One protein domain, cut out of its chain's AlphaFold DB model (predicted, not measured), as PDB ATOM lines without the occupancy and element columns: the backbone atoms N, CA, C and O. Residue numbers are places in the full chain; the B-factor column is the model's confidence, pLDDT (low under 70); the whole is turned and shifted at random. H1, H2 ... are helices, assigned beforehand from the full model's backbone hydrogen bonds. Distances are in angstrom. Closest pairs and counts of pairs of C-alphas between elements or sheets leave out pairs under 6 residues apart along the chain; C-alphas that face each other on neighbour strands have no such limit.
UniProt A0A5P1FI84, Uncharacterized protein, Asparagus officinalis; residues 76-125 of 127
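AT A GLANCE: This is residues 76 to 125 of the 127 residues of an uncharacterized protein of Asparagus officinalis (UniProt A0A5P1FI84). Going along the printed part, you find an open horseshoe: H1 is the long arm, the short H2 sits at the turn, and H3 folds back as the shorter arm, with empty space between the arms. The printed part has 50 residues with three named helices, in the order H1, H2, H3, and no named strand; its class is all helix. It is loose, with a radius of gyration of the C-alphas of 13.8 A, and spans 43 by 22 by 13 A.

HOW THE PARTS SIT: Look first at H1, residues 76 to 94, then H2, residues 100 to 106, and H3, residues 110 to 123: each is apart from the other two. Every O i to N i+4 pair is within hydrogen-bond range in H3, against 14 of 15 in H1 and 2 of 3 in H2.

IN THESE COORDINATES: Find C-alpha 76 at (15.897, -20.488, 45.857); from there H1 runs 28.1 A. H2 covers 10.0 A. H3 runs 19.7 A to C-alpha 123 at (-8.263, -16.684, 46.114).

THE WHOLE: The C-alphas farthest apart, of Glu 76 and Arg 106, are 42.8 A apart. The printed part has no cut, and both links are tight. Look for pLDDT under 70 at residues 77, 95 to 96, 98 to 110 and 123 to 125.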
ATOM      1  N   GLU A  76      16.244 -19.206  46.481       72.94
ATOM      2  CA  GLU A  76      15.897 -20.488  45.857       72.94
ATOM      3  C   GLU A  76      14.375 -20.748  45.849       72.94
ATOM      4  O   GLU A  76      13.815 -21.276  44.886       72.94
ATOM      5  N   GLU A  77      13.682 -20.349  46.916       69.31
ATOM      6  CA  GLU A  77      12.251 -20.594  47.109       69.31
ATOM      7  C   GLU A  77      11.412 -19.583  46.304       69.31
ATOM      8  O   GLU A  77      10.357 -19.922  45.756       69.31
ATOM      9  N   TRP A  78      11.946 -18.371  46.110       73.56
ATOM     10  CA  TRP A  78      11.418 -17.390  45.157       73.56
ATOM     11  C   TRP A  78      11.426 -17.895  43.718       73.56
ATOM     12  O   TRP A  78      10.466 -17.641  42.987       73.56
ATOM     13  N   GLY A  79      12.463 -18.637  43.317       71.31
ATOM     14  CA  GLY A  79      12.533 -19.245  41.988       71.31
ATOM     15  C   GLY A  79      11.338 -20.159  41.708       71.31
ATOM     16  O   GLY A  79      10.697 -20.048  40.664       71.31
ATOM     17  N   ILE A  80      10.964 -20.989  42.684       75.31
ATOM     18  CA  ILE A  80       9.855 -21.948  42.563       75.31
ATOM     19  C   ILE A  80       8.500 -21.230  42.487       75.31
ATOM     20  O   ILE A  80       7.640 -21.593  41.678       75.31
ATOM     21  N   VAL A  81       8.295 -20.197  43.311       73.25
ATOM     22  CA  VAL A  81       7.056 -19.400  43.299       73.25
ATOM     23  C   VAL A  81       6.909 -18.650  41.976       73.25
ATOM     24  O   VAL A  81       5.828 -18.660  41.383       73.25
ATOM     25  N   LEU A  82       7.989 -18.040  41.482       75.19
ATOM     26  CA  LEU A  82       7.986 -17.326  40.207       75.19
ATOM     27  C   LEU A  82       7.716 -18.272  39.033       75.19
ATOM     28  O   LEU A  82       6.859 -17.960  38.206       75.19
ATOM     29  N   ASP A  83       8.350 -19.443  38.991       73.38
ATOM     30  CA  ASP A  83       8.117 -20.439  37.938       73.38
ATOM     31  C   ASP A  83       6.674 -20.963  37.947       73.38
ATOM     32  O   ASP A  83       6.042 -21.092  36.891       73.38
ATOM     33  N   SER A  84       6.108 -21.194  39.136       76.69
ATOM     34  CA  SER A  84       4.699 -21.570  39.295       76.69
ATOM     35  C   SER A  84       3.757 -20.466  38.797       76.69
ATOM     36  O   SER A  84       2.840 -20.729  38.011       76.69
ATOM     37  N   CYS A  85       4.022 -19.206  39.160       72.69
ATOM     38  CA  CYS A  85       3.255 -18.059  38.672       72.69
ATOM     39  C   CYS A  85       3.362 -17.900  37.152       72.69
ATOM     40  O   CYS A  85       2.360 -17.593  36.504       72.69
ATOM     41  N   VAL A  86       4.533 -18.133  36.558       74.75
ATOM     42  CA  VAL A  86       4.728 -18.080  35.101       74.75
ATOM     43  C   VAL A  86       3.924 -19.181  34.407       74.75
ATOM     44  O   VAL A  86       3.224 -18.902  33.430       74.75
ATOM     45  N   ALA A  87       3.948 -20.411  34.929       75.25
ATOM     46  CA  ALA A  87       3.165 -21.521  34.387       75.25
ATOM     47  C   ALA A  87       1.649 -21.254  34.462       75.25
ATOM     48  O   ALA A  87       0.929 -21.476  33.483       75.25
ATOM     49  N   GLN A  88       1.169 -20.715  35.585       73.88
ATOM     50  CA  GLN A  88      -0.233 -20.325  35.753       73.88
ATOM     51  C   GLN A  88      -0.621 -19.164  34.831       73.88
ATOM     52  O   GLN A  88      -1.668 -19.215  34.186       73.88
ATOM     53  N   SER A  89       0.238 -18.149  34.704       73.25
ATOM     54  CA  SER A  89       0.009 -16.996  33.822       73.25
ATOM     55  C   SER A  89      -0.134 -17.436  32.368       73.25
ATOM     56  O   SER A  89      -1.026 -16.969  31.662       73.25
ATOM     57  N   LYS A  90       0.675 -18.409  31.941       74.62
ATOM     58  CA  LYS A  90       0.622 -18.981  30.593       74.62
ATOM     59  C   LYS A  90      -0.666 -19.768  30.337       74.62
ATOM     60  O   LYS A  90      -1.187 -19.741  29.226       74.62
ATOM     61  N   ALA A  91      -1.205 -20.447  31.353       73.31
ATOM     62  CA  ALA A  91      -2.513 -21.095  31.252       73.31
ATOM     63  C   ALA A  91      -3.642 -20.059  31.130       73.31
ATOM     64  O   ALA A  91      -4.520 -20.217  30.287       73.31
ATOM     65  N   VAL A  92      -3.592 -18.972  31.907       73.62
ATOM     66  CA  VAL A  92      -4.562 -17.864  31.826       73.62
ATOM     67  C   VAL A  92      -4.489 -17.154  30.471       73.62
ATOM     68  O   VAL A  92      -5.523 -16.809  29.903       73.62
ATOM     69  N   GLU A  93      -3.291 -16.998  29.911       73.38
ATOM     70  CA  GLU A  93      -3.087 -16.396  28.592       73.38
ATOM     71  C   GLU A  93      -3.742 -17.219  27.466       73.38
ATOM     72  O   GLU A  93      -4.287 -16.643  26.528       73.38
ATOM     73  N   GLN A  94      -3.806 -18.552  27.589       73.81
ATOM     74  CA  GLN A  94      -4.549 -19.396  26.636       73.81
ATOM     75  C   GLN A  94      -6.068 -19.177  26.680       73.81
ATOM     76  O   GLN A  94      -6.749 -19.434  25.685       73.81
ATOM     77  N   PHE A  95      -6.605 -18.695  27.802       66.44
ATOM     78  CA  PHE A  95      -8.013 -18.306  27.915       66.44
ATOM     79  C   PHE A  95      -8.278 -16.880  27.422       66.44
ATOM     80  O   PHE A  95      -9.440 -16.503  27.279       66.44
ATOM     81  N   TYR A  96      -7.235 -16.101  27.128       69.31
ATOM     82  CA  TYR A  96      -7.362 -14.744  26.614       69.31
ATOM     83  C   TYR A  96      -7.696 -14.790  25.116       69.31
ATOM     84  O   TYR A  96      -6.831 -15.003  24.262       69.31
ATOM     85  N   LEU A  97      -8.972 -14.613  24.761       71.94
ATOM     86  CA  LEU A  97      -9.375 -14.576  23.358       71.94
ATOM     87  C   LEU A  97      -9.076 -13.185  22.772       71.94
ATOM     88  O   LEU A  97      -9.365 -12.171  23.406       71.94
ATOM     89  N   PRO A  98      -8.604 -13.078  21.512       65.88
ATOM     90  CA  PRO A  98      -8.348 -11.785  20.861       65.88
ATOM     91  C   PRO A  98      -9.562 -10.842  20.837       65.88
ATOM     92  O   PRO A  98      -9.413  -9.625  20.737       65.88
ATOM     93  N   ARG A  99     -10.772 -11.404  20.945       64.44
ATOM     94  CA  ARG A  99     -12.038 -10.665  21.006       64.44
ATOM     95  C   ARG A  99     -12.253  -9.929  22.322       64.44
ATOM     96  O   ARG A  99     -12.975  -8.933  22.325       64.44
ATOM     97  N   ASP A 100     -11.619 -10.360  23.406       62.72
ATOM     98  CA  ASP A 100     -11.848  -9.778  24.727       62.72
ATOM     99  C   ASP A 100     -11.315  -8.349  24.795       62.72
ATOM    100  O   ASP A 100     -11.933  -7.497  25.421       62.72
ATOM    101  N   ASN A 101     -10.267  -8.019  24.033       62.78
ATOM    102  CA  ASN A 101      -9.784  -6.643  23.926       62.78
ATOM    103  C   ASN A 101     -10.809  -5.690  23.294       62.78
ATOM    104  O   ASN A 101     -10.868  -4.524  23.674       62.78
ATOM    105  N   GLU A 102     -11.646  -6.150  22.361       69.62
ATOM    106  CA  GLU A 102     -12.664  -5.300  21.729       69.62
ATOM    107  C   GLU A 102     -13.870  -5.071  22.658       69.62
ATOM    108  O   GLU A 102     -14.435  -3.974  22.694       69.62
ATOM    109  N   TYR A 103     -14.211  -6.076  23.474       62.69
ATOM    110  CA  TYR A 103     -15.239  -5.978  24.515       62.69
ATOM    111  C   TYR A 103     -14.770  -5.155  25.723       62.69
ATOM    112  O   TYR A 103     -15.505  -4.285  26.193       62.69
ATOM    113  N   LEU A 104     -13.533  -5.355  26.181       60.94
ATOM    114  CA  LEU A 104     -12.929  -4.606  27.286       60.94
ATOM    115  C   LEU A 104     -12.646  -3.148  26.901       60.94
ATOM    116  O   LEU A 104     -12.844  -2.254  27.717       60.94
ATOM    117  N   ARG A 105     -12.295  -2.860  25.639       65.38
ATOM    118  CA  ARG A 105     -12.118  -1.479  25.152       65.38
ATOM    119  C   ARG A 105     -13.418  -0.664  25.167       65.38
ATOM    120  O   ARG A 105     -13.359   0.563  25.219       65.38
ATOM    121  N   ARG A 106     -14.585  -1.318  25.120       64.88
ATOM    122  CA  ARG A 106     -15.903  -0.659  25.187       64.88
ATOM    123  C   ARG A 106     -16.450  -0.496  26.601       64.88
ATOM    124  O   ARG A 106     -17.379   0.287  26.786       64.88
ATOM    125  N   VAL A 107     -15.897  -1.205  27.580       56.75
ATOM    126  CA  VAL A 107     -16.336  -1.139  28.972       56.75
ATOM    127  C   VAL A 107     -15.229  -0.470  29.786       56.75
ATOM    128  O   VAL A 107     -14.280  -1.142  30.186       56.75
ATOM    129  N   PRO A 108     -15.318   0.843  30.073       59.41
ATOM    130  CA  PRO A 108     -14.360   1.527  30.930       59.41
ATOM    131  C   PRO A 108     -14.684   1.183  32.386       59.41
ATOM    132  O   PRO A 108     -15.080   2.036  33.172       59.41
ATOM    133  N   ASN A 109     -14.599  -0.094  32.749       62.28
ATOM    134  CA  ASN A 109     -14.812  -0.533  34.119       62.28
ATOM    135  C   ASN A 109     -13.496  -1.057  34.679       62.28
ATOM    136  O   ASN A 109     -13.327  -2.236  34.989       62.28
ATOM    137  N   THR A 110     -12.547  -0.129  34.789       64.75
ATOM    138  CA  THR A 110     -11.275  -0.313  35.494       64.75
ATOM    139  C   THR A 110     -11.504  -0.828  36.916       64.75
ATOM    140  O   THR A 110     -10.719  -1.628  37.414       64.75
ATOM    141  N   VAL A 111     -12.630  -0.459  37.537       75.06
ATOM    142  CA  VAL A 111     -13.038  -0.924  38.869       75.06
ATOM    143  C   VAL A 111     -13.348  -2.423  38.877       75.06
ATOM    144  O   VAL A 111     -12.889  -3.126  39.778       75.06
ATOM    145  N   LEU A 112     -14.061  -2.946  37.871       78.06
ATOM    146  CA  LEU A 112     -14.330  -4.385  37.761       78.06
ATOM    147  C   LEU A 112     -13.031  -5.176  37.556       78.06
ATOM    148  O   LEU A 112     -12.834  -6.195  38.212       78.06
ATOM    149  N   HIS A 113     -12.129  -4.676  36.708       75.00
ATOM    150  CA  HIS A 113     -10.831  -5.309  36.461       75.00
ATOM    151  C   HIS A 113      -9.974  -5.374  37.734       75.00
ATOM    152  O   HIS A 113      -9.465  -6.437  38.083       75.00
ATOM    153  N   LEU A 114      -9.867  -4.268  38.478       78.31
ATOM    154  CA  LEU A 114      -9.136  -4.220  39.752       78.31
ATOM    155  C   LEU A 114      -9.760  -5.136  40.814       78.31
ATOM    156  O   LEU A 114      -9.043  -5.765  41.594       78.31
ATOM    157  N   SER A 115     -11.091  -5.245  40.823       80.69
ATOM    158  CA  SER A 115     -11.823  -6.125  41.740       80.69
ATOM    159  C   SER A 115     -11.570  -7.601  41.425       80.69
ATOM    160  O   SER A 115     -11.294  -8.379  42.338       80.69
ATOM    161  N   LEU A 116     -11.604  -7.983  40.143       78.69
ATOM    162  CA  LEU A 116     -11.328  -9.353  39.702       78.69
ATOM    163  C   LEU A 116      -9.874  -9.745  39.981       78.69
ATOM    164  O   LEU A 116      -9.613 -10.830  40.495       78.69
ATOM    165  N   GLN A 117      -8.940  -8.837  39.697       80.94
ATOM    166  CA  GLN A 117      -7.518  -9.043  39.949       80.94
ATOM    167  C   GLN A 117      -7.245  -9.201  41.453       80.94
ATOM    168  O   GLN A 117      -6.558 -10.133  41.861       80.94
ATOM    169  N   SER A 118      -7.865  -8.365  42.292       81.12
ATOM    170  CA  SER A 118      -7.765  -8.480  43.754       81.12
ATOM    171  C   SER A 118      -8.371  -9.783  44.281       81.12
ATOM    172  O   SER A 118      -7.850 -10.364  45.232       81.12
ATOM    173  N   TYR A 119      -9.468 -10.247  43.679       81.19
ATOM    174  CA  TYR A 119     -10.112 -11.502  44.052       81.19
ATOM    175  C   TYR A 119      -9.263 -12.715  43.664       81.19
ATOM    176  O   TYR A 119      -9.088 -13.603  44.489       81.19
ATOM    177  N   LEU A 120      -8.687 -12.734  42.459       77.88
ATOM    178  CA  LEU A 120      -7.792 -13.806  42.012       77.88
ATOM    179  C   LEU A 120      -6.533 -13.888  42.879       77.88
ATOM    180  O   LEU A 120      -6.186 -14.970  43.341       77.88
ATOM    181  N   VAL A 121      -5.912 -12.745  43.189       75.00
ATOM    182  CA  VAL A 121      -4.742 -12.687  44.083       75.00
ATOM    183  C   VAL A 121      -5.087 -13.177  45.496       75.00
ATOM    184  O   VAL A 121      -4.277 -13.846  46.129       75.00
ATOM    185  N   ARG A 122      -6.294 -12.889  46.002       77.12
ATOM    186  CA  ARG A 122      -6.742 -13.370  47.323       77.12
ATOM    187  C   ARG A 122      -7.181 -14.832  47.329       77.12
ATOM    188  O   ARG A 122      -6.976 -15.504  48.334       77.12
ATOM    189  N   GLY A 123      -7.801 -15.304  46.253       69.56
ATOM    190  CA  GLY A 123      -8.263 -16.684  46.114       69.56
ATOM    191  C   GLY A 123      -7.105 -17.666  45.966       69.56
ATOM    192  O   GLY A 123      -7.136 -18.723  46.580       69.56
ATOM    193  N   ALA A 124      -6.051 -17.278  45.243       56.22
ATOM    194  CA  ALA A 124      -4.841 -18.085  45.068       56.22
ATOM    195  C   ALA A 124      -4.007 -18.257  46.357       56.22
ATOM    196  O   ALA A 124      -3.124 -19.099  46.404       56.22
ATOM    197  N   LEU A 125      -4.283 -17.463  47.399       52.00
ATOM    198  CA  LEU A 125      -3.601 -17.501  48.700       52.00
ATOM    199  C   LEU A 125      -4.343 -18.340  49.760       52.00
ATOM    200  O   LEU A 125      -3.905 -18.379  50.909       52.00
TER     201      LEU A 125